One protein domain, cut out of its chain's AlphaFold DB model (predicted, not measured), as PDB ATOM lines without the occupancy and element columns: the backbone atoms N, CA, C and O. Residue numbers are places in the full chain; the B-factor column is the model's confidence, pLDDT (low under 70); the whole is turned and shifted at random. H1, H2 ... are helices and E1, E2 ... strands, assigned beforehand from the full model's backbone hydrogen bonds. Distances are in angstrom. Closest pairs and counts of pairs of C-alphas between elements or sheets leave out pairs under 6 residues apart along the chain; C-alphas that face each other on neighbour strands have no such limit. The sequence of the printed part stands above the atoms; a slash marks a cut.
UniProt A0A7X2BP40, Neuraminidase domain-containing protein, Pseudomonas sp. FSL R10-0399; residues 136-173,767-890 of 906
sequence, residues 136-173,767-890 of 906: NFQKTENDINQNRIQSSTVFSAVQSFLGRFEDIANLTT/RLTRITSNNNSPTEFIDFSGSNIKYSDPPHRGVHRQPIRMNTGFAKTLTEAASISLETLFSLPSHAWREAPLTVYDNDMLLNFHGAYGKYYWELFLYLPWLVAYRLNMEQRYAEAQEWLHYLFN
ATOM      1  N   ASN A 136      55.448 146.780  61.268       91.62
ATOM      2  CA  ASN A 136      54.625 147.954  61.539       91.62
ATOM      3  C   ASN A 136      54.966 148.553  62.913       91.62
ATOM      4  O   ASN A 136      55.225 149.752  63.017       91.62
ATOM      5  N   PHE A 137      55.035 147.712  63.946       92.31
ATOM      6  CA  PHE A 137      55.368 148.140  65.301       92.31
ATOM      7  C   PHE A 137      56.819 148.595  65.433       92.31
ATOM      8  O   PHE A 137      57.069 149.582  66.109       92.31
ATOM      9  N   GLN A 138      57.768 147.944  64.757       92.00
ATOM     10  CA  GLN A 138      59.170 148.367  64.771       92.00
ATOM     11  C   GLN A 138      59.342 149.768  64.162       92.00
ATOM     12  O   GLN A 138      60.099 150.582  64.684       92.00
ATOM     13  N   LYS A 139      58.601 150.090  63.091       91.44
ATOM     14  CA  LYS A 139      58.560 151.454  62.540       91.44
ATOM     15  C   LYS A 139      57.961 152.444  63.538       91.44
ATOM     16  O   LYS A 139      58.571 153.471  63.787       91.44
ATOM     17  N   THR A 140      56.831 152.108  64.158       91.12
ATOM     18  CA  THR A 140      56.200 152.958  65.185       91.12
ATOM     19  C   THR A 140      57.100 153.175  66.403       91.12
ATOM     20  O   THR A 140      57.182 154.284  66.915       91.12
ATOM     21  N   GLU A 141      57.811 152.146  66.855       90.50
ATOM     22  CA  GLU A 141      58.800 152.245  67.928       90.50
ATOM     23  C   GLU A 141      59.941 153.190  67.536       90.50
ATOM     24  O   GLU A 141      60.316 154.051  68.328       90.50
ATOM     25  N   ASN A 142      60.446 153.098  66.303       89.69
ATOM     26  CA  ASN A 142      61.442 154.038  65.791       89.69
ATOM     27  C   ASN A 142      60.900 155.476  65.743       89.69
ATOM     28  O   ASN A 142      61.602 156.391  66.169       89.69
ATOM     29  N   ASP A 143      59.658 155.674  65.292       86.75
ATOM     30  CA  ASP A 143      59.003 156.989  65.231       86.75
ATOM     31  C   ASP A 143      58.870 157.617  66.636       86.75
ATOM     32  O   ASP A 143      59.112 158.812  66.822       86.75
ATOM     33  N   ILE A 144      58.542 156.802  67.648       86.94
ATOM     34  CA  ILE A 144      58.460 157.217  69.060       86.94
ATOM     35  C   ILE A 144      59.856 157.471  69.651       86.94
ATOM     36  O   ILE A 144      60.021 158.362  70.483       86.94
ATOM     37  N   ASN A 145      60.872 156.715  69.229       83.75
ATOM     38  CA  ASN A 145      62.223 156.801  69.785       83.75
ATOM     39  C   ASN A 145      63.050 157.982  69.256       83.75
ATOM     40  O   ASN A 145      63.973 158.413  69.947       83.75
ATOM     41  N   GLN A 146      62.746 158.499  68.062       75.38
ATOM     42  CA  GLN A 146      63.522 159.561  67.405       75.38
ATOM     43  C   GLN A 146      63.374 160.947  68.049       75.38
ATOM     44  O   GLN A 146      64.266 161.780  67.903       75.38
ATOM     45  N   ASN A 147      62.276 161.207  68.759       69.44
ATOM     46  CA  ASN A 147      61.965 162.514  69.335       69.44
ATOM     47  C   ASN A 147      61.708 162.408  70.843       69.44
ATOM     48  O   ASN A 147      61.366 161.343  71.355       69.44
ATOM     49  N   ARG A 148      61.815 163.535  71.560       79.50
ATOM     50  CA  ARG A 148      61.299 163.632  72.934       79.50
ATOM     51  C   ARG A 148      59.812 163.285  72.918       79.50
ATOM     52  O   ARG A 148      59.076 163.846  72.105       79.50
ATOM     53  N   ILE A 149      59.367 162.393  73.799       82.50
ATOM     54  CA  ILE A 149      58.021 161.824  73.690       82.50
ATOM     55  C   ILE A 149      56.956 162.896  73.974       82.50
ATOM     56  O   ILE A 149      56.774 163.349  75.099       82.50
ATOM     57  N   GLN A 150      56.249 163.375  72.954       83.75
ATOM     58  CA  GLN A 150      55.127 164.306  73.119       83.75
ATOM     59  C   GLN A 150      53.821 163.632  72.709       83.75
ATOM     60  O   GLN A 150      53.817 162.762  71.839       83.75
ATOM     61  N   SER A 151      52.704 164.057  73.307       81.88
ATOM     62  CA  SER A 151      51.377 163.497  73.007       81.88
ATOM     63  C   SER A 151      51.034 163.579  71.510       81.88
ATOM     64  O   SER A 151      50.538 162.615  70.935       81.88
ATOM     65  N   SER A 152      51.412 164.672  70.837       83.00
ATOM     66  CA  SER A 152      51.245 164.849  69.387       83.00
ATOM     67  C   SER A 152      52.079 163.869  68.552       83.00
ATOM     68  O   SER A 152      51.588 163.334  67.557       83.00
ATOM     69  N   THR A 153      53.325 163.600  68.952       86.25
ATOM     70  CA  THR A 153      54.205 162.637  68.274       86.25
ATOM     71  C   THR A 153      53.676 161.217  68.426       86.25
ATOM     72  O   THR A 153      53.609 160.486  67.441       86.25
ATOM     73  N   VAL A 154      53.240 160.841  69.634       87.06
ATOM     74  CA  VAL A 154      52.634 159.525  69.886       87.06
ATOM     75  C   VAL A 154      51.341 159.376  69.087       87.06
ATOM     76  O   VAL A 154      51.157 158.362  68.422       87.06
ATOM     77  N   PHE A 155      50.486 160.401  69.067       87.62
ATOM     78  CA  PHE A 155      49.263 160.412  68.263       87.62
ATOM     79  C   PHE A 155      49.546 160.171  66.774       87.62
ATOM     80  O   PHE A 155      48.973 159.261  66.178       87.62
ATOM     81  N   SER A 156      50.492 160.915  66.192       89.00
ATOM     82  CA  SER A 156      50.901 160.750  64.789       89.00
ATOM     83  C   SER A 156      51.478 159.355  64.500       89.00
ATOM     84  O   SER A 156      51.153 158.735  63.481       89.00
ATOM     85  N   ALA A 157      52.282 158.808  65.418       91.12
ATOM     86  CA  ALA A 157      52.850 157.466  65.292       91.12
ATOM     87  C   ALA A 157      51.768 156.368  65.343       91.12
ATOM     88  O   ALA A 157      51.847 155.391  64.595       91.12
ATOM     89  N   VAL A 158      50.729 156.544  66.169       91.38
ATOM     90  CA  VAL A 158      49.574 155.633  66.250       91.38
ATOM     91  C   VAL A 158      48.695 155.729  65.008       91.38
ATOM     92  O   VAL A 158      48.311 154.698  64.461       91.38
ATOM     93  N   GLN A 159      48.422 156.934  64.505       90.75
ATOM     94  CA  GLN A 159      47.704 157.103  63.238       90.75
ATOM     95  C   GLN A 159      48.461 156.446  62.078       90.75
ATOM     96  O   GLN A 159      47.868 155.731  61.273       90.75
ATOM     97  N   SER A 160      49.785 156.610  62.041       91.50
ATOM     98  CA  SER A 160      50.645 155.963  61.046       91.50
ATOM     99  C   SER A 160      50.648 154.436  61.186       91.50
ATOM    100  O   SER A 160      50.634 153.727  60.180       91.50
ATOM    101  N   PHE A 161      50.632 153.911  62.418       93.88
ATOM    102  CA  PHE A 161      50.487 152.477  62.684       93.88
ATOM    103  C   PHE A 161      49.153 151.939  62.162       93.88
ATOM    104  O   PHE A 161      49.138 150.905  61.494       93.88
ATOM    105  N   LEU A 162      48.050 152.635  62.453       93.25
ATOM    106  CA  LEU A 162      46.701 152.232  62.059       93.25
ATOM    107  C   LEU A 162      46.490 152.315  60.550       93.25
ATOM    108  O   LEU A 162      45.947 151.372  59.992       93.25
ATOM    109  N   GLY A 163      47.006 153.349  59.880       91.69
ATOM    110  CA  GLY A 163      46.974 153.429  58.417       91.69
ATOM    111  C   GLY A 163      47.686 152.238  57.766       91.69
ATOM    112  O   GLY A 163      47.101 151.528  56.953       91.69
ATOM    113  N   ARG A 164      48.911 151.922  58.217       91.25
ATOM    114  CA  ARG A 164      49.646 150.733  57.741       91.25
ATOM    115  C   ARG A 164      48.939 149.421  58.097       91.25
ATOM    116  O   ARG A 164      49.006 148.460  57.336       91.25
ATOM    117  N   PHE A 165      48.291 149.350  59.258       92.44
ATOM    118  CA  PHE A 165      47.523 148.176  59.673       92.44
ATOM    119  C   PHE A 165      46.267 147.989  58.816       92.44
ATOM    120  O   PHE A 165      45.967 146.861  58.438       92.44
ATOM    121  N   GLU A 166      45.570 149.068  58.471       90.19
ATOM    122  CA  GLU A 166      44.403 149.055  57.592       90.19
ATOM    123  C   GLU A 166      44.765 148.570  56.184       90.19
ATOM    124  O   GLU A 166      44.064 147.716  55.639       90.19
ATOM    125  N   ASP A 167      45.903 149.006  55.633       89.06
ATOM    126  CA  ASP A 167      46.416 148.500  54.353       89.06
ATOM    127  C   ASP A 167      46.634 146.979  54.386       89.06
ATOM    128  O   ASP A 167      46.255 146.263  53.454       89.06
ATOM    129  N   ILE A 168      47.206 146.470  55.483       90.81
ATOM    130  CA  ILE A 168      47.467 145.039  55.685       90.81
ATOM    131  C   ILE A 168      46.161 144.261  55.938       90.81
ATOM    132  O   ILE A 168      45.998 143.145  55.445       90.81
ATOM    133  N   ALA A 169      45.213 144.831  56.681       89.38
ATOM    134  CA  ALA A 169      43.916 144.218  56.976       89.38
ATOM    135  C   ALA A 169      43.014 144.117  55.734       89.38
ATOM    136  O   ALA A 169      42.209 143.190  55.626       89.38
ATOM    137  N   ASN A 170      43.183 145.040  54.782       88.44
ATOM    138  CA  ASN A 170      42.456 145.078  53.513       88.44
ATOM    139  C   ASN A 170      43.047 144.160  52.427       88.44
ATOM    140  O   ASN A 170      42.492 144.086  51.320       88.44
ATOM    141  N   LEU A 171      44.141 143.445  52.717       91.06
ATOM    142  CA  LEU A 171      44.703 142.446  51.810       91.06
ATOM    143  C   LEU A 171      43.694 141.324  51.549       91.06
ATOM    144  O   LEU A 171      43.050 140.800  52.454       91.06
ATOM    145  N   THR A 172      43.586 140.931  50.283       90.69
ATOM    146  CA  THR A 172      42.759 139.794  49.863       90.69
ATOM    147  C   THR A 172      43.632 138.560  49.727       90.69
ATOM    148  O   THR A 172      44.589 138.568  48.951       90.69
ATOM    149  N   THR A 173      43.336 137.493  50.467       91.75
ATOM    150  CA  THR A 173      44.114 136.248  50.371       91.75
ATOM    151  C   THR A 173      43.753 135.544  49.068       91.75
ATOM    152  O   THR A 173      42.583 135.270  48.835       91.75
ATOM    153  N   ARG A 767      40.210 124.765  51.750       92.88
ATOM    154  CA  ARG A 767      40.020 125.844  50.775       92.88
ATOM    155  C   ARG A 767      39.865 127.190  51.463       92.88
ATOM    156  O   ARG A 767      39.559 127.263  52.650       92.88
ATOM    157  N   LEU A 768      40.052 128.253  50.691       91.44
ATOM    158  CA  LEU A 768      39.698 129.598  51.119       91.44
ATOM    159  C   LEU A 768      38.252 129.886  50.705       91.44
ATOM    160  O   LEU A 768      37.914 129.793  49.525       91.44
ATOM    161  N   THR A 769      37.417 130.271  51.663       90.50
ATOM    162  CA  THR A 769      36.023 130.649  51.421       90.50
ATOM    163  C   THR A 769      35.828 132.121  51.753       90.50
ATOM    164  O   THR A 769      36.411 132.644  52.705       90.50
ATOM    165  N   ARG A 770      35.019 132.803  50.935       88.12
ATOM    166  CA  ARG A 770      34.647 134.203  51.136       88.12
ATOM    167  C   ARG A 770      33.134 134.332  51.212       88.12
ATOM    168  O   ARG A 770      32.438 133.822  50.338       88.12
ATOM    169  N   ILE A 771      32.645 135.037  52.224       84.69
ATOM    170  CA  ILE A 771      31.224 135.356  52.393       84.69
ATOM    171  C   ILE A 771      31.073 136.873  52.385       84.69
ATOM    172  O   ILE A 771      31.706 137.576  53.170       84.69
ATOM    173  N   THR A 772      30.230 137.396  51.500       71.69
ATOM    174  CA  THR A 772      29.838 138.809  51.503       71.69
ATOM    175  C   THR A 772      28.668 139.002  52.459       71.69
ATOM    176  O   THR A 772      27.558 138.565  52.171       71.69
ATOM    177  N   SER A 773      28.925 139.634  53.606       60.19
ATOM    178  CA  SER A 773      27.878 140.097  54.525       60.19
ATOM    179  C   SER A 773      27.379 141.492  54.118       60.19
ATOM    180  O   SER A 773      28.034 142.185  53.337       60.19
ATOM    181  N   ASN A 774      26.245 141.933  54.671       53.28
ATOM    182  CA  ASN A 774      25.627 143.236  54.373       53.28
ATOM    183  C   ASN A 774      26.525 144.462  54.683       53.28
ATOM    184  O   ASN A 774      26.215 145.561  54.235       53.28
ATOM    185  N   ASN A 775      27.646 144.297  55.401       53.03
ATOM    186  CA  ASN A 775      28.517 145.386  55.871       53.03
ATOM    187  C   ASN A 775      29.683 145.751  54.916       53.03
ATOM    188  O   ASN A 775      30.724 146.226  55.365       53.03
ATOM    189  N   ASN A 776      29.546 145.558  53.597       52.53
ATOM    190  CA  ASN A 776      30.520 145.934  52.546       52.53
ATOM    191  C   ASN A 776      31.940 145.313  52.612       52.53
ATOM    192  O   ASN A 776      32.691 145.457  51.644       52.53
ATOM    193  N   SER A 777      32.332 144.600  53.677       64.38
ATOM    194  CA  SER A 777      33.610 143.873  53.743       64.38
ATOM    195  C   SER A 777      33.385 142.353  53.686       64.38
ATOM    196  O   SER A 777      32.649 141.819  54.520       64.38
ATOM    197  N   PRO A 778      33.980 141.632  52.714       80.06
ATOM    198  CA  PRO A 778      33.857 140.179  52.634       80.06
ATOM    199  C   PRO A 778      34.614 139.518  53.791       80.06
ATOM    200  O   PRO A 778      35.761 139.872  54.046       80.06
ATOM    201  N   THR A 779      34.015 138.542  54.468       86.31
ATOM    202  CA  THR A 779      34.705 137.702  55.459       86.31
ATOM    203  C   THR A 779      35.449 136.583  54.736       86.31
ATOM    204  O   THR A 779      34.838 135.839  53.971       86.31
ATOM    205  N   GLU A 780      36.752 136.448  54.978       90.12
ATOM    206  CA  GLU A 780      37.613 135.397  54.427       90.12
ATOM    207  C   GLU A 780      38.031 134.422  55.533       90.12
ATOM    208  O   GLU A 780      38.484 134.840  56.604       90.12
ATOM    209  N   PHE A 781      37.926 133.119  55.280       91.44
ATOM    210  CA  PHE A 781      38.359 132.091  56.227       91.44
ATOM    211  C   PHE A 781      38.806 130.801  55.535       91.44
ATOM    212  O   PHE A 781      38.461 130.532  54.383       91.44
ATOM    213  N   ILE A 782      39.588 129.999  56.258       92.94
ATOM    214  CA  ILE A 782      39.955 128.641  55.857       92.94
ATOM    215  C   ILE A 782      38.800 127.707  56.211       92.94
ATOM    216  O   ILE A 782      38.454 127.561  57.385       92.94
ATOM    217  N   ASP A 783      38.229 127.070  55.193       92.19
ATOM    218  CA  ASP A 783      37.161 126.080  55.308       92.19
ATOM    219  C   ASP A 783      37.743 124.659  55.245       92.19
ATOM    220  O   ASP A 783      38.402 124.269  54.272       92.19
ATOM    221  N   PHE A 784      37.480 123.879  56.297       91.62
ATOM    222  CA  PHE A 784      37.942 122.498  56.451       91.62
ATOM    223  C   PHE A 784      36.873 121.449  56.110       91.62
ATOM    224  O   PHE A 784      37.221 120.271  55.996       91.62
ATOM    225  N   SER A 785      35.602 121.831  55.936       86.69
ATOM    226  CA  SER A 785      34.439 120.922  55.889       86.69
ATOM    227  C   SER A 785      34.524 119.826  54.815       86.69
ATOM    228  O   SER A 785      34.104 118.693  55.060       86.69
ATOM    229  N   GLY A 786      35.132 120.132  53.664       82.69
ATOM    230  CA  GLY A 786      35.343 119.213  52.537       82.69
ATOM    231  C   GLY A 786      36.757 118.627  52.417       82.69
ATOM    232  O   GLY A 786      37.083 118.059  51.382       82.69
ATOM    233  N   SER A 787      37.613 118.788  53.431       88.69
ATOM    234  CA  SER A 787      39.018 118.350  53.386       88.69
ATOM    235  C   SER A 787      39.260 117.018  54.106       88.69
ATOM    236  O   SER A 787      38.450 116.571  54.924       88.69
ATOM    237  N   ASN A 788      40.431 116.410  53.889       87.38
ATOM    238  CA  ASN A 788      40.864 115.221  54.639       87.38
ATOM    239  C   ASN A 788      40.994 115.478  56.150       87.38
ATOM    240  O   ASN A 788      40.921 114.537  56.936       87.38
ATOM    241  N   ILE A 789      41.137 116.742  56.562       87.50
ATOM    242  CA  ILE A 789      41.262 117.175  57.961       87.50
ATOM    243  C   ILE A 789      39.992 117.865  58.485       87.50
ATOM    244  O   ILE A 789      40.061 118.714  59.376       87.50
ATOM    245  N   LYS A 790      38.822 117.489  57.947       88.75
ATOM    246  CA  LYS A 790      37.513 118.046  58.333       88.75
ATOM    247  C   LYS A 790      37.143 117.880  59.806       88.75
ATOM    248  O   LYS A 790      36.268 118.602  60.276       88.75
ATOM    249  N   TYR A 791      37.776 116.947  60.515       87.94
ATOM    250  CA  TYR A 791      37.547 116.709  61.938       87.94
ATOM    251  C   TYR A 791      38.711 117.216  62.800       87.94
ATOM    252  O   TYR A 791      39.870 117.212  62.367       87.94
ATOM    253  N   SER A 792      38.385 117.637  64.021       84.62
ATOM    254  CA  SER A 792      39.345 118.049  65.049       84.62
ATOM    255  C   SER A 792      40.210 116.875  65.527       84.62
ATOM    256  O   SER A 792      39.902 115.697  65.300       84.62
ATOM    257  N   ASP A 793      41.320 117.200  66.187       81.81
ATOM    258  CA  ASP A 793      42.273 116.203  66.680       81.81
ATOM    259  C   ASP A 793      41.691 115.385  67.857       81.81
ATOM    260  O   ASP A 793      40.740 115.821  68.518       81.81
ATOM    261  N   PRO A 794      42.241 114.189  68.155       70.00
ATOM    262  CA  PRO A 794      41.880 113.442  69.360       70.00
ATOM    263  C   PRO A 794      41.988 114.326  70.616       70.00
ATOM    264  O   PRO A 794      42.954 115.083  70.727       70.00
ATOM    265  N   PRO A 795      41.004 114.263  71.538       60.94
ATOM    266  CA  PRO A 795      39.982 113.234  71.703       60.94
ATOM    267  C   PRO A 795      38.661 113.561  70.988       60.94
ATOM    268  O   PRO A 795      37.730 112.766  71.034       60.94
ATOM    269  N   HIS A 796      38.553 114.700  70.299       65.75
ATOM    270  CA  HIS A 796      37.308 115.184  69.684       65.75
ATOM    271  C   HIS A 796      37.111 114.634  68.257       65.75
ATOM    272  O   HIS A 796      36.635 115.335  67.362       65.75
ATOM    273  N   ARG A 797      37.473 113.361  68.026       65.19
ATOM    274  CA  ARG A 797      37.286 112.711  66.718       65.19
ATOM    275  C   ARG A 797      35.794 112.705  66.364       65.19
ATOM    276  O   ARG A 797      34.991 112.137  67.095       65.19
ATOM    277  N   GLY A 798      35.445 113.314  65.232       73.12
ATOM    278  CA  GLY A 798      34.067 113.407  64.733       73.12
ATOM    279  C   GLY A 798      33.429 114.792  64.876       73.12
ATOM    280  O   GLY A 798      32.426 115.052  64.214       73.12
ATOM    281  N   VAL A 799      34.025 115.705  65.654       84.19
ATOM    282  CA  VAL A 799      33.630 117.124  65.671       84.19
ATOM    283  C   VAL A 799      34.274 117.837  64.488       84.19
ATOM    284  O   VAL A 799      35.451 117.616  64.199       84.19
ATOM    285  N   HIS A 800      33.504 118.666  63.783       86.19
ATOM    286  CA  HIS A 800      34.021 119.450  62.665       86.19
ATOM    287  C   HIS A 800      35.048 120.482  63.136       86.19
ATOM    288  O   HIS A 800      34.794 121.241  64.073       86.19
ATOM    289  N   ARG A 801      36.188 120.522  62.439       88.69
ATOM    290  CA  ARG A 801      37.262 121.478  62.704       88.69
ATOM    291  C   ARG A 801      36.766 122.903  62.493       88.69
ATOM    292  O   ARG A 801      36.174 123.204  61.455       88.69
ATOM    293  N   GLN A 802      37.044 123.771  63.460       86.94
ATOM    294  CA  GLN A 802      36.610 125.168  63.408       86.94
ATOM    295  C   GLN A 802      37.291 125.937  62.258       86.94
ATOM    296  O   GLN A 802      38.499 125.773  62.047       86.94
ATOM    297  N   PRO A 803      36.552 126.782  61.512       90.19
ATOM    298  CA  PRO A 803      37.133 127.623  60.471       90.19
ATOM    299  C   PRO A 803      38.074 128.679  61.064       90.19
ATOM    300  O   PRO A 803      37.868 129.175  62.172       90.19
ATOM    301  N   ILE A 804      39.104 129.058  60.305       90.31
ATOM    302  CA  ILE A 804      40.105 130.046  60.740       90.31
ATOM    303  C   ILE A 804      39.952 131.325  59.921       90.31
ATOM    304  O   ILE A 804      40.138 131.305  58.706       90.31
ATOM    305  N   ARG A 805      39.650 132.445  60.585       89.88
ATOM    306  CA  ARG A 805      39.524 133.766  59.949       89.88
ATOM    307  C   ARG A 805      40.861 134.262  59.381       89.88
ATOM    308  O   ARG A 805      41.875 134.220  60.077       89.88
ATOM    309  N   MET A 806      40.835 134.791  58.156       89.94
ATOM    310  CA  MET A 806      42.009 135.263  57.404       89.94
ATOM    311  C   MET A 806      42.091 136.786  57.237       89.94
ATOM    312  O   MET A 806      43.169 137.308  56.950       89.94
ATOM    313  N   ASN A 807      40.987 137.511  57.424       89.38
ATOM    314  CA  ASN A 807      40.919 138.971  57.313       89.38
ATOM    315  C   ASN A 807      40.218 139.600  58.529       89.38
ATOM    316  O   ASN A 807      39.523 138.909  59.271       89.38
ATOM    317  N   THR A 808      40.368 140.909  58.722       88.19
ATOM    318  CA  THR A 808      39.639 141.649  59.762       88.19
ATOM    319  C   THR A 808      38.976 142.889  59.175       88.19
ATOM    320  O   THR A 808      39.587 143.632  58.414       88.19
ATOM    321  N   GLY A 809      37.709 143.110  59.534       82.19
ATOM    322  CA  GLY A 809      36.998 144.359  59.240       82.19
ATOM    323  C   GLY A 809      37.174 145.424  60.325       82.19
ATOM    324  O   GLY A 809      36.794 146.571  60.118       82.19
ATOM    325  N   PHE A 810      37.759 145.060  61.470       87.31
ATOM    326  CA  PHE A 810      37.841 145.920  62.650       87.31
ATOM    327  C   PHE A 810      38.885 147.036  62.511       87.31
ATOM    328  O   PHE A 810      38.797 148.055  63.190       87.31
ATOM    329  N   ALA A 811      39.850 146.886  61.594       87.44
ATOM    330  CA  ALA A 811      40.884 147.891  61.348       87.44
ATOM    331  C   ALA A 811      40.297 149.272  61.018       87.44
ATOM    332  O   ALA A 811      40.724 150.264  61.599       87.44
ATOM    333  N   LYS A 812      39.257 149.326  60.179       85.56
ATOM    334  CA  LYS A 812      38.582 150.578  59.818       85.56
ATOM    335  C   LYS A 812      37.955 151.268  61.034       85.56
ATOM    336  O   LYS A 812      38.120 152.469  61.208       85.56
ATOM    337  N   THR A 813      37.296 150.503  61.906       87.75
ATOM    338  CA  THR A 813      36.718 151.021  63.156       87.75
ATOM    339  C   THR A 813      37.796 151.607  64.072       87.75
ATOM    340  O   THR A 813      37.575 152.644  64.692       87.75
ATOM    341  N   LEU A 814      38.980 150.985  64.125       89.75
ATOM    342  CA  LEU A 814      40.120 151.507  64.882       89.75
ATOM    343  C   LEU A 814      40.666 152.804  64.277       89.75
ATOM    344  O   LEU A 814      40.910 153.755  65.019       89.75
ATOM    345  N   THR A 815      40.823 152.873  62.953       88.75
ATOM    346  CA  THR A 815      41.258 154.099  62.267       88.75
ATOM    347  C   THR A 815      40.265 155.243  62.497       88.75
ATOM    348  O   THR A 815      40.673 156.353  62.842       88.75
ATOM    349  N   GLU A 816      38.960 154.978  62.381       88.62
ATOM    350  CA  GLU A 816      37.897 155.959  62.636       88.62
ATOM    351  C   GLU A 816      37.926 156.455  64.091       88.62
ATOM    352  O   GLU A 816      37.918 157.665  64.325       88.62
ATOM    353  N   ALA A 817      38.052 155.555  65.070       88.38
ATOM    354  CA  ALA A 817      38.147 155.929  66.483       88.38
ATOM    355  C   ALA A 817      39.398 156.774  66.777       88.38
ATOM    356  O   ALA A 817      39.312 157.800  67.455       88.38
ATOM    357  N   ALA A 818      40.550 156.392  66.219       88.56
ATOM    358  CA  ALA A 818      41.802 157.121  66.391       88.56
ATOM    359  C   ALA A 818      41.813 158.487  65.691       88.56
ATOM    360  O   ALA A 818      42.537 159.383  66.122       88.56
ATOM    361  N   SER A 819      41.017 158.669  64.633       88.12
ATOM    362  CA  SER A 819      40.853 159.976  63.982       88.12
ATOM    363  C   SER A 819      40.174 161.009  64.889       88.12
ATOM    364  O   SER A 819      40.423 162.203  64.738       88.12
ATOM    365  N   ILE A 820      39.367 160.548  65.854       87.88
ATOM    366  CA  ILE A 820      38.712 161.392  66.859       87.88
ATOM    367  C   ILE A 820      39.696 161.704  67.989       87.88
ATOM    368  O   ILE A 820      39.987 162.870  68.250       87.88
ATOM    369  N   SER A 821      40.193 160.673  68.682       85.56
ATOM    370  CA  SER A 821      41.192 160.814  69.747       85.56
ATOM    371  C   SER A 821      41.777 159.459  70.169       85.56
ATOM    372  O   SER A 821      41.177 158.408  69.942       85.56
ATOM    373  N   LEU A 822      42.923 159.478  70.861       84.06
ATOM    374  CA  LEU A 822      43.467 158.276  71.514       84.06
ATOM    375  C   LEU A 822      42.537 157.743  72.610       84.06
ATOM    376  O   LEU A 822      42.400 156.533  72.750       84.06
ATOM    377  N   GLU A 823      41.866 158.624  73.354       83.31
ATOM    378  CA  GLU A 823      40.934 158.209  74.407       83.31
ATOM    379  C   GLU A 823      39.772 157.408  73.807       83.31
ATOM    380  O   GLU A 823      39.433 156.344  74.316       83.31
ATOM    381  N   THR A 824      39.226 157.837  72.665       85.31
ATOM    382  CA  THR A 824      38.167 157.114  71.938       85.31
ATOM    383  C   THR A 824      38.631 155.744  71.434       85.31
ATOM    384  O   THR A 824      37.860 154.788  71.492       85.31
ATOM    385  N   LEU A 825      39.885 155.623  70.984       86.12
ATOM    386  CA  LEU A 825      40.469 154.352  70.535       86.12
ATOM    387  C   LEU A 825      40.559 153.320  71.670       86.12
ATOM    388  O   LEU A 825      40.229 152.152  71.465       86.12
ATOM    389  N   PHE A 826      40.996 153.738  72.860       85.31
ATOM    390  CA  PHE A 826      41.163 152.840  74.010       85.31
ATOM    391  C   PHE A 826      39.882 152.645  74.839       85.31
ATOM    392  O   PHE A 826      39.802 151.682  75.595       85.31
ATOM    393  N   SER A 827      38.867 153.499  74.671       83.75
ATOM    394  CA  SER A 827      37.576 153.426  75.385       83.75
ATOM    395  C   SER A 827      36.417 152.892  74.530       83.75
ATOM    396  O   SER A 827      35.244 153.165  74.806       83.75
ATOM    397  N   LEU A 828      36.723 152.109  73.488       83.06
ATOM    398  CA  LEU A 828      35.710 151.517  72.616       83.06
ATOM    399  C   LEU A 828      34.695 150.674  73.413       83.06
ATOM    400  O   LEU A 828      35.088 149.823  74.220       83.06
ATOM    401  N   PRO A 829      33.383 150.855  73.174       80.62
ATOM    402  CA  PRO A 829      32.352 150.166  73.936       80.62
ATOM    403  C   PRO A 829      32.355 148.660  73.642       80.62
ATOM    404  O   PRO A 829      32.707 148.228  72.548       80.62
ATOM    405  N   SER A 830      31.889 147.843  74.590       76.81
ATOM    406  CA  SER A 830      31.933 146.369  74.502       76.81
ATOM    407  C   SER A 830      31.289 145.776  73.239       76.81
ATOM    408  O   SER A 830      31.720 144.729  72.764       76.81
ATOM    409  N   HIS A 831      30.286 146.442  72.664       75.62
ATOM    410  CA  HIS A 831      29.637 146.006  71.425       75.62
ATOM    411  C   HIS A 831      30.485 146.242  70.164       75.62
ATOM    412  O   HIS A 831      30.258 145.557  69.173       75.62
ATOM    413  N   ALA A 832      31.452 147.166  70.196       80.06
ATOM    414  CA  ALA A 832      32.338 147.455  69.068       80.06
ATOM    415  C   ALA A 832      33.382 146.349  68.844       80.06
ATOM    416  O   ALA A 832      33.871 146.190  67.733       80.06
ATOM    417  N   TRP A 833      33.685 145.540  69.866       82.81
ATOM    418  CA  TRP A 833      34.657 144.438  69.824       82.81
ATOM    419  C   TRP A 833      34.104 143.172  69.155       82.81
ATOM    420  O   TRP A 833      34.286 142.050  69.639       82.81
ATOM    421  N   ARG A 834      33.385 143.361  68.051       82.94
ATOM    422  CA  ARG A 834      32.731 142.304  67.293       82.94
ATOM    423  C   ARG A 834      33.182 142.326  65.847       82.94
ATOM    424  O   ARG A 834      33.428 143.375  65.262       82.94
ATOM    425  N   GLU A 835      33.257 141.143  65.268       84.31
ATOM    426  CA  GLU A 835      33.525 140.961  63.859       84.31
ATOM    427  C   GLU A 835      32.406 140.159  63.194       84.31
ATOM    428  O   GLU A 835      31.741 139.334  63.824       84.31
ATOM    429  N   ALA A 836      32.260 140.359  61.882       82.69
ATOM    430  CA  ALA A 836      31.271 139.655  61.078       82.69
ATOM    431  C   ALA A 836      31.407 138.124  61.219       82.69
ATOM    432  O   ALA A 836      32.542 137.634  61.340       82.69
ATOM    433  N   PRO A 837      30.292 137.381  61.162       82.44
ATOM    434  CA  PRO A 837      30.283 135.934  61.325       82.44
ATOM    435  C   PRO A 837      31.049 135.208  60.210       82.44
ATOM    436  O   PRO A 837      31.220 135.723  59.098       82.44
ATOM    437  N   LEU A 838      31.514 133.994  60.523       79.31
ATOM    438  CA  LEU A 838      32.207 133.102  59.584       79.31
ATOM    439  C   LEU A 838      31.240 132.217  58.785       79.31
ATOM    440  O   LEU A 838      31.627 131.682  57.751       79.31
ATOM    441  N   THR A 839      29.991 132.072  59.228       71.06
ATOM    442  CA  THR A 839      28.936 131.374  58.486       71.06
ATOM    443  C   THR A 839      27.698 132.259  58.357       71.06
ATOM    444  O   THR A 839      27.509 133.199  59.122       71.06
ATOM    445  N   VAL A 840      26.842 131.976  57.371       62.66
ATOM    446  CA  VAL A 840      25.632 132.780  57.086       62.66
ATOM    447  C   VAL A 840      24.613 132.732  58.238       62.66
ATOM    448  O   VAL A 840      23.750 133.600  58.326       62.66
ATOM    449  N   TYR A 841      24.721 131.740  59.127       55.78
ATOM    450  CA  TYR A 841      23.774 131.491  60.216       55.78
ATOM    451  C   TYR A 841      24.307 131.880  61.603       55.78
ATOM    452  O   TYR A 841      23.567 131.773  62.580       55.78
ATOM    453  N   ASP A 842      25.564 132.323  61.703       66.69
ATOM    454  CA  ASP A 842      26.173 132.703  62.977       66.69
ATOM    455  C   ASP A 842      25.941 134.180  63.313       66.69
ATOM    456  O   ASP A 842      25.826 135.041  62.439       66.69
ATOM    457  N   ASN A 843      25.919 134.479  64.612       70.25
ATOM    458  CA  ASN A 843      25.931 135.850  65.117       70.25
ATOM    459  C   ASN A 843      27.335 136.463  65.032       70.25
ATOM    460  O   ASN A 843      28.337 135.745  65.017       70.25
ATOM    461  N   ASP A 844      27.401 137.796  65.076       71.56
ATOM    462  CA  ASP A 844      28.660 138.535  65.194       71.56
ATOM    463  C   ASP A 844      29.540 137.967  66.317       71.56
ATOM    464  O   ASP A 844      29.136 137.890  67.488       71.56
ATOM    465  N   MET A 845      30.758 137.589  65.942       76.06
ATOM    466  CA  MET A 845      31.726 136.935  66.814       76.06
ATOM    467  C   MET A 845      32.549 137.971  67.573       76.06
ATOM    468  O   MET A 845      32.782 139.072  67.083       76.06
ATOM    469  N   LEU A 846      33.027 137.621  68.766       82.94
ATOM    470  CA  LEU A 846      33.985 138.461  69.488       82.94
ATOM    471  C   LEU A 846      35.314 138.549  68.726       82.94
ATOM    472  O   LEU A 846      35.725 137.590  68.068       82.94
ATOM    473  N   LEU A 847      35.998 139.689  68.852       84.25
ATOM    474  CA  LEU A 847      37.313 139.901  68.250       84.25
ATOM    475  C   LEU A 847      38.314 138.821  68.693       84.25
ATOM    476  O   LEU A 847      38.506 138.571  69.885       84.25
ATOM    477  N   ASN A 848      38.994 138.205  67.728       82.31
ATOM    478  CA  ASN A 848      39.917 137.109  67.999       82.31
ATOM    479  C   ASN A 848      41.375 137.586  68.171       82.31
ATOM    480  O   ASN A 848      42.115 137.731  67.197       82.31
ATOM    481  N   PHE A 849      41.824 137.722  69.422       84.81
ATOM    482  CA  PHE A 849      43.220 138.042  69.782       84.81
ATOM    483  C   PHE A 849      44.232 136.911  69.516       84.81
ATOM    484  O   PHE A 849      45.439 137.132  69.612       84.81
ATOM    485  N   HIS A 850      43.757 135.715  69.163       82.00
ATOM    486  CA  HIS A 850      44.573 134.556  68.782       82.00
ATOM    487  C   HIS A 850      44.508 134.272  67.269       82.00
ATOM    488  O   HIS A 850      45.114 133.327  66.775       82.00
ATOM    489  N   GLY A 851      43.777 135.099  66.511       83.81
ATOM    490  CA  GLY A 851      43.625 134.968  65.064       83.81
ATOM    491  C   GLY A 851      44.780 135.580  64.265       83.81
ATOM    492  O   GLY A 851      45.770 136.060  64.816       83.81
ATOM    493  N   ALA A 852      44.611 135.634  62.942       87.75
ATOM    494  CA  ALA A 852      45.629 136.093  61.990       87.75
ATOM    495  C   ALA A 852      46.148 137.529  62.223       87.75
ATOM    496  O   ALA A 852      47.256 137.852  61.784       87.75
ATOM    497  N   TYR A 853      45.372 138.383  62.902       90.12
ATOM    498  CA  TYR A 853      45.749 139.762  63.256       90.12
ATOM    499  C   TYR A 853      45.926 139.978  64.764       90.12
ATOM    500  O   TYR A 853      46.204 141.096  65.190       90.12
ATOM    501  N   GLY A 854      45.835 138.913  65.568       88.31
ATOM    502  CA  GLY A 854      45.946 138.973  67.026       88.31
ATOM    503  C   GLY A 854      47.198 139.705  67.504       88.31
ATOM    504  O   GLY A 854      47.131 140.538  68.404       88.31
ATOM    505  N   LYS A 855      48.331 139.467  66.834       89.38
ATOM    506  CA  LYS A 855      49.613 140.125  67.111       89.38
ATOM    507  C   LYS A 855      49.533 141.657  67.021       89.38
ATOM    508  O   LYS A 855      50.051 142.323  67.908       89.38
ATOM    509  N   TYR A 856      48.834 142.206  66.025       90.81
ATOM    510  CA  TYR A 856      48.652 143.657  65.876       90.81
ATOM    511  C   TYR A 856      47.771 144.239  66.984       90.81
ATOM    512  O   TYR A 856      48.039 145.338  67.463       90.81
ATOM    513  N   TYR A 857      46.756 143.498  67.440       90.44
ATOM    514  CA  TYR A 857      45.933 143.927  68.573       90.44
ATOM    515  C   TYR A 857      46.722 143.916  69.881       90.44
ATOM    516  O   TYR A 857      46.645 144.877  70.637       90.44
ATOM    517  N   TRP A 858      47.532 142.883  70.132       89.94
ATOM    518  CA  TRP A 858      48.452 142.877  71.275       89.94
ATOM    519  C   TRP A 858      49.454 144.034  71.198       89.94
ATOM    520  O   TRP A 858      49.764 144.659  72.207       89.94
ATOM    521  N   GLU A 859      49.937 144.364  70.003       91.81
ATOM    522  CA  GLU A 859      50.817 145.512  69.793       91.81
ATOM    523  C   GLU A 859      50.153 146.846  70.092       91.81
ATOM    524  O   GLU A 859      50.741 147.658  70.800       91.81
ATOM    525  N   LEU A 860      48.923 147.046  69.630       91.06
ATOM    526  CA  LEU A 860      48.197 148.290  69.833       91.06
ATOM    527  C   LEU A 860      47.691 148.462  71.272       91.06
ATOM    528  O   LEU A 860      47.804 149.549  71.827       91.06
ATOM    529  N   PHE A 861      47.134 147.407  71.872       89.69
ATOM    530  CA  PHE A 861      46.413 147.501  73.145       89.69
ATOM    531  C   PHE A 861      47.237 147.113  74.372       89.69
ATOM    532  O   PHE A 861      46.892 147.540  75.466       89.69
ATOM    533  N   LEU A 862      48.322 146.345  74.216       89.62
ATOM    534  CA  LEU A 862      49.209 145.978  75.324       89.62
ATOM    535  C   LEU A 862      50.590 146.627  75.181       89.62
ATOM    536  O   LEU A 862      51.035 147.358  76.065       89.62
ATOM    537  N   TYR A 863      51.290 146.349  74.079       90.56
ATOM    538  CA  TYR A 863      52.705 146.709  73.972       90.56
ATOM    539  C   TYR A 863      52.930 148.202  73.742       90.56
ATOM    540  O   TYR A 863      53.890 148.744  74.281       90.56
ATOM    541  N   LEU A 864      52.067 148.877  72.983       91.38
ATOM    542  CA  LEU A 864      52.180 150.310  72.736       91.38
ATOM    543  C   LEU A 864      51.991 151.130  74.029       91.38
ATOM    544  O   LEU A 864      52.907 151.895  74.343       91.38
ATOM    545  N   PRO A 865      50.904 150.975  74.821       91.81
ATOM    546  CA  PRO A 865      50.779 151.700  76.084       91.81
ATOM    547  C   PRO A 865      51.930 151.414  77.048       91.81
ATOM    548  O   PRO A 865      52.448 152.329  77.688       91.81
ATOM    549  N   TRP A 866      52.386 150.158  77.104       91.00
ATOM    550  CA  TRP A 866      53.518 149.771  77.940       91.00
ATOM    551  C   TRP A 866      54.836 150.421  77.495       91.00
ATOM    552  O   TRP A 866      55.573 150.932  78.338       91.00
ATOM    553  N   LEU A 867      55.118 150.467  76.187       91.06
ATOM    554  CA  LEU A 867      56.302 151.123  75.623       91.06
ATOM    555  C   LEU A 867      56.301 152.628  75.917       91.06
ATOM    556  O   LEU A 867      57.316 153.173  76.353       91.06
ATOM    557  N   VAL A 868      55.164 153.299  75.716       91.00
ATOM    558  CA  VAL A 868      55.033 154.740  75.970       91.00
ATOM    559  C   VAL A 868      55.209 155.047  77.458       91.00
ATOM    560  O   VAL A 868      55.992 155.932  77.805       91.00
ATOM    561  N   ALA A 869      54.565 154.280  78.343       90.94
ATOM    562  CA  ALA A 869      54.737 154.422  79.787       90.94
ATOM    563  C   ALA A 869      56.190 154.180  80.225       90.94
ATOM    564  O   ALA A 869      56.729 154.932  81.039       90.94
ATOM    565  N   TYR A 870      56.851 153.167  79.662       90.19
ATOM    566  CA  TYR A 870      58.257 152.875  79.935       90.19
ATOM    567  C   TYR A 870      59.175 154.038  79.528       90.19
ATOM    568  O   TYR A 870      60.001 154.477  80.328       90.19
ATOM    569  N   ARG A 871      58.987 154.606  78.329       89.12
ATOM    570  CA  ARG A 871      59.760 155.769  77.855       89.12
ATOM    571  C   ARG A 871      59.500 157.019  78.696       89.12
ATOM    572  O   ARG A 871      60.447 157.702  79.069       89.12
ATOM    573  N   LEU A 872      58.245 157.290  79.059       90.56
ATOM    574  CA  LEU A 872      57.893 158.395  79.959       90.56
ATOM    575  C   LEU A 872      58.542 158.238  81.341       90.56
ATOM    576  O   LEU A 872      59.048 159.218  81.886       90.56
ATOM    577  N   ASN A 873      58.605 157.017  81.880       90.38
ATOM    578  CA  ASN A 873      59.318 156.734  83.128       90.38
ATOM    579  C   ASN A 873      60.828 156.980  83.006       90.38
ATOM    580  O   ASN A 873      61.418 157.555  83.919       90.38
ATOM    581  N   MET A 874      61.451 156.609  81.881       87.75
ATOM    582  CA  MET A 874      62.861 156.927  81.606       87.75
ATOM    583  C   MET A 874      63.108 158.444  81.519       87.75
ATOM    584  O   MET A 874      64.154 158.920  81.954       87.75
ATOM    585  N   GLU A 875      62.133 159.216  81.030       89.56
ATOM    586  CA  GLU A 875      62.147 160.689  81.037       89.56
ATOM    587  C   GLU A 875      61.713 161.319  82.384       89.56
ATOM    588  O   GLU A 875      61.563 162.538  82.461       89.56
ATOM    589  N   GLN A 876      61.507 160.527  83.446       91.56
ATOM    590  CA  GLN A 876      61.033 160.967  84.775       91.56
ATOM    591  C   GLN A 876      59.632 161.618  84.782       91.56
ATOM    592  O   GLN A 876      59.289 162.389  85.679       91.56
ATOM    593  N   ARG A 877      58.784 161.302  83.797       90.75
ATOM    594  CA  ARG A 877      57.412 161.822  83.645       90.75
ATOM    595  C   ARG A 877      56.377 160.824  84.155       90.75
ATOM    596  O   ARG A 877      55.547 160.309  83.408       90.75
ATOM    597  N   TYR A 878      56.429 160.563  85.457       90.88
ATOM    598  CA  TYR A 878      55.667 159.491  86.107       90.88
ATOM    599  C   TYR A 878      54.142 159.651  86.012       90.88
ATOM    600  O   TYR A 878      53.442 158.662  85.819       90.88
ATOM    601  N   ALA A 879      53.618 160.880  86.102       89.00
ATOM    602  CA  ALA A 879      52.174 161.127  86.032       89.00
ATOM    603  C   ALA A 879      51.591 160.744  84.663       89.00
ATOM    604  O   ALA A 879      50.578 160.056  84.579       89.00
ATOM    605  N   GLU A 880      52.272 161.126  83.582       87.38
ATOM    606  CA  GLU A 880      51.866 160.763  82.222       87.38
ATOM    607  C   GLU A 880      52.069 159.266  81.968       87.38
ATOM    608  O   GLU A 880      51.228 158.627  81.341       87.38
ATOM    609  N   ALA A 881      53.146 158.673  82.493       89.38
ATOM    610  CA  ALA A 881      53.344 157.227  82.421       89.38
ATOM    611  C   ALA A 881      52.193 156.465  83.101       89.38
ATOM    612  O   ALA A 881      51.723 155.458  82.572       89.38
ATOM    613  N   GLN A 882      51.705 156.962  84.241       88.94
ATOM    614  CA  GLN A 882      50.562 156.390  84.946       88.94
ATOM    615  C   GLN A 882      49.266 156.492  84.128       88.94
ATOM    616  O   GLN A 882      48.520 155.515  84.088       88.94
ATOM    617  N   GLU A 883      49.013 157.609  83.430       86.69
ATOM    618  CA  GLU A 883      47.873 157.726  82.500       86.69
ATOM    619  C   GLU A 883      47.908 156.625  81.425       86.69
ATOM    620  O   GLU A 883      46.892 155.986  81.159       86.69
ATOM    621  N   TRP A 884      49.082 156.328  80.859       88.06
ATOM    622  CA  TRP A 884      49.223 155.259  79.864       88.06
ATOM    623  C   TRP A 884      49.060 153.849  80.443       88.06
ATOM    624  O   TRP A 884      48.506 152.973  79.780       88.06
ATOM    625  N   LEU A 885      49.494 153.621  81.686       87.50
ATOM    626  CA  LEU A 885      49.265 152.351  82.381       87.50
ATOM    627  C   LEU A 885      47.787 152.142  82.739       87.50
ATOM    628  O   LEU A 885      47.332 150.997  82.772       87.50
ATOM    629  N   HIS A 886      47.011 153.210  82.956       87.00
ATOM    630  CA  HIS A 886      45.567 153.095  83.190       87.00
ATOM    631  C   HIS A 886      44.825 152.497  81.992       87.00
ATOM    632  O   HIS A 886      43.902 151.718  82.206       87.00
ATOM    633  N   TYR A 887      45.278 152.730  80.752       82.12
ATOM    634  CA  TYR A 887      44.710 152.044  79.581       82.12
ATOM    635  C   TYR A 887      44.882 150.514  79.628       82.12
ATOM    636  O   TYR A 887      44.083 149.798  79.033       82.12
ATOM    637  N   LEU A 888      45.890 150.001  80.348       82.38
ATOM    638  CA  LEU A 888      46.134 148.562  80.504       82.38
ATOM    639  C   LEU A 888      45.337 147.955  81.661       82.38
ATOM    640  O   LEU A 888      44.749 146.885  81.518       82.38
ATOM    641  N   PHE A 889      45.349 148.617  82.820       78.50
ATOM    642  CA  PHE A 889      44.819 148.054  84.066       78.50
ATOM    643  C   PHE A 889      43.396 148.510  84.398       78.50
ATOM    644  O   PHE A 889      42.734 147.878  85.219       78.50
ATOM    645  N   ASN A 890      42.910 149.581  83.769       65.88
ATOM    646  CA  ASN A 890      41.570 150.117  83.981       65.88
ATOM    647  C   ASN A 890      40.923 150.599  82.665       65.88
ATOM    648  O   ASN A 890      40.587 151.775  82.524       65.88
TER     649      ASN A 890
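This is residues 136 to 173 and 767 to 890 of the 906 residues of the protein "Neuraminidase domain-containing protein" of Pseudomonas sp. FSL R10-0399 (UniProt A0A7X2BP40). What shape do these atoms make? Five helices run side by side in a loose bundle, H3 along H2 and H6 along H5, with H1 beside both H2 and H5; beyond one end lie the small hairpin of E1 and E2 and the loop of residues 784 to 809. Residues 827 to 853 make a second long loop between H4 and H5. Which parts are there, and how large? The 162 printed residues hold six named helices and two named strands, in the order H1 H2 E1 E2 H3 H4 H5 H6, mostly helix, with an antiparallel sheet E1 - E2. The whole is loose, with a radius of gyration of the C-alphas of 18.8 A, and elongated, spanning 58 by 37 by 27 A.

How does the bundle stand? H1, residues 136 to 145, and H2, residues 151 to 169, touch as a helical hairpin at a shallow tilt of 12 degrees, opposite ways, closest at the C-alphas of Thr 140 and Ala 157, 5.6 A. H5, residues 854 to 874, is close but not clearly touching H1, with the C-alphas of Phe 137 and Glu 859 closest at 6.9 A. H1, H2 and H5 form an up-and-down bundle, each running against the one before. What else touches? H3, residues 810 to 820, touches H2 with the C-alphas of Ala 811 and Glu 166 closest at 5.3 A, and H4, residues 822 to 826, touches H3 with those of Leu 825 and Ala 817 closest at 4.9 A. H6, residues 878 to 889, and H5 make a helical hairpin at a shallow tilt of 21 degrees, closest at the C-alphas of Ala 881 and Ala 869, 4.1 A. How do the backbones pair? E1, residues 767 to 772, and E2, residues 778 to 783, are an antiparallel hairpin at 154 degrees, with N 769 and O 781 at 2.9 A, within hydrogen-bond range. Every O i to N i+4 pair is within range in H1, H2 and H4, against 6 of 7 in H3, 14 of 17 in H5 and 6 of 8 in H6.

Where do the first and last helices lie? H1 begins at C-alpha 136, (54.625, 147.954, 61.539), and H6 ends at C-alpha 889, (44.819, 148.054, 84.066). Which elements are long? H5 measures 28.7 A and H2 26.2 A; H5 has a kink of 32 degrees near residue 864.

Where is it cut? Residues 174 to 766 are not printed, and C-alphas 173 and 767 are 11.2 A apart. Which links are long, and where is confidence low? E2 to H3 and H4 to H5 are long links. Residues 773 to 777, among others, are under 70 in pLDDT.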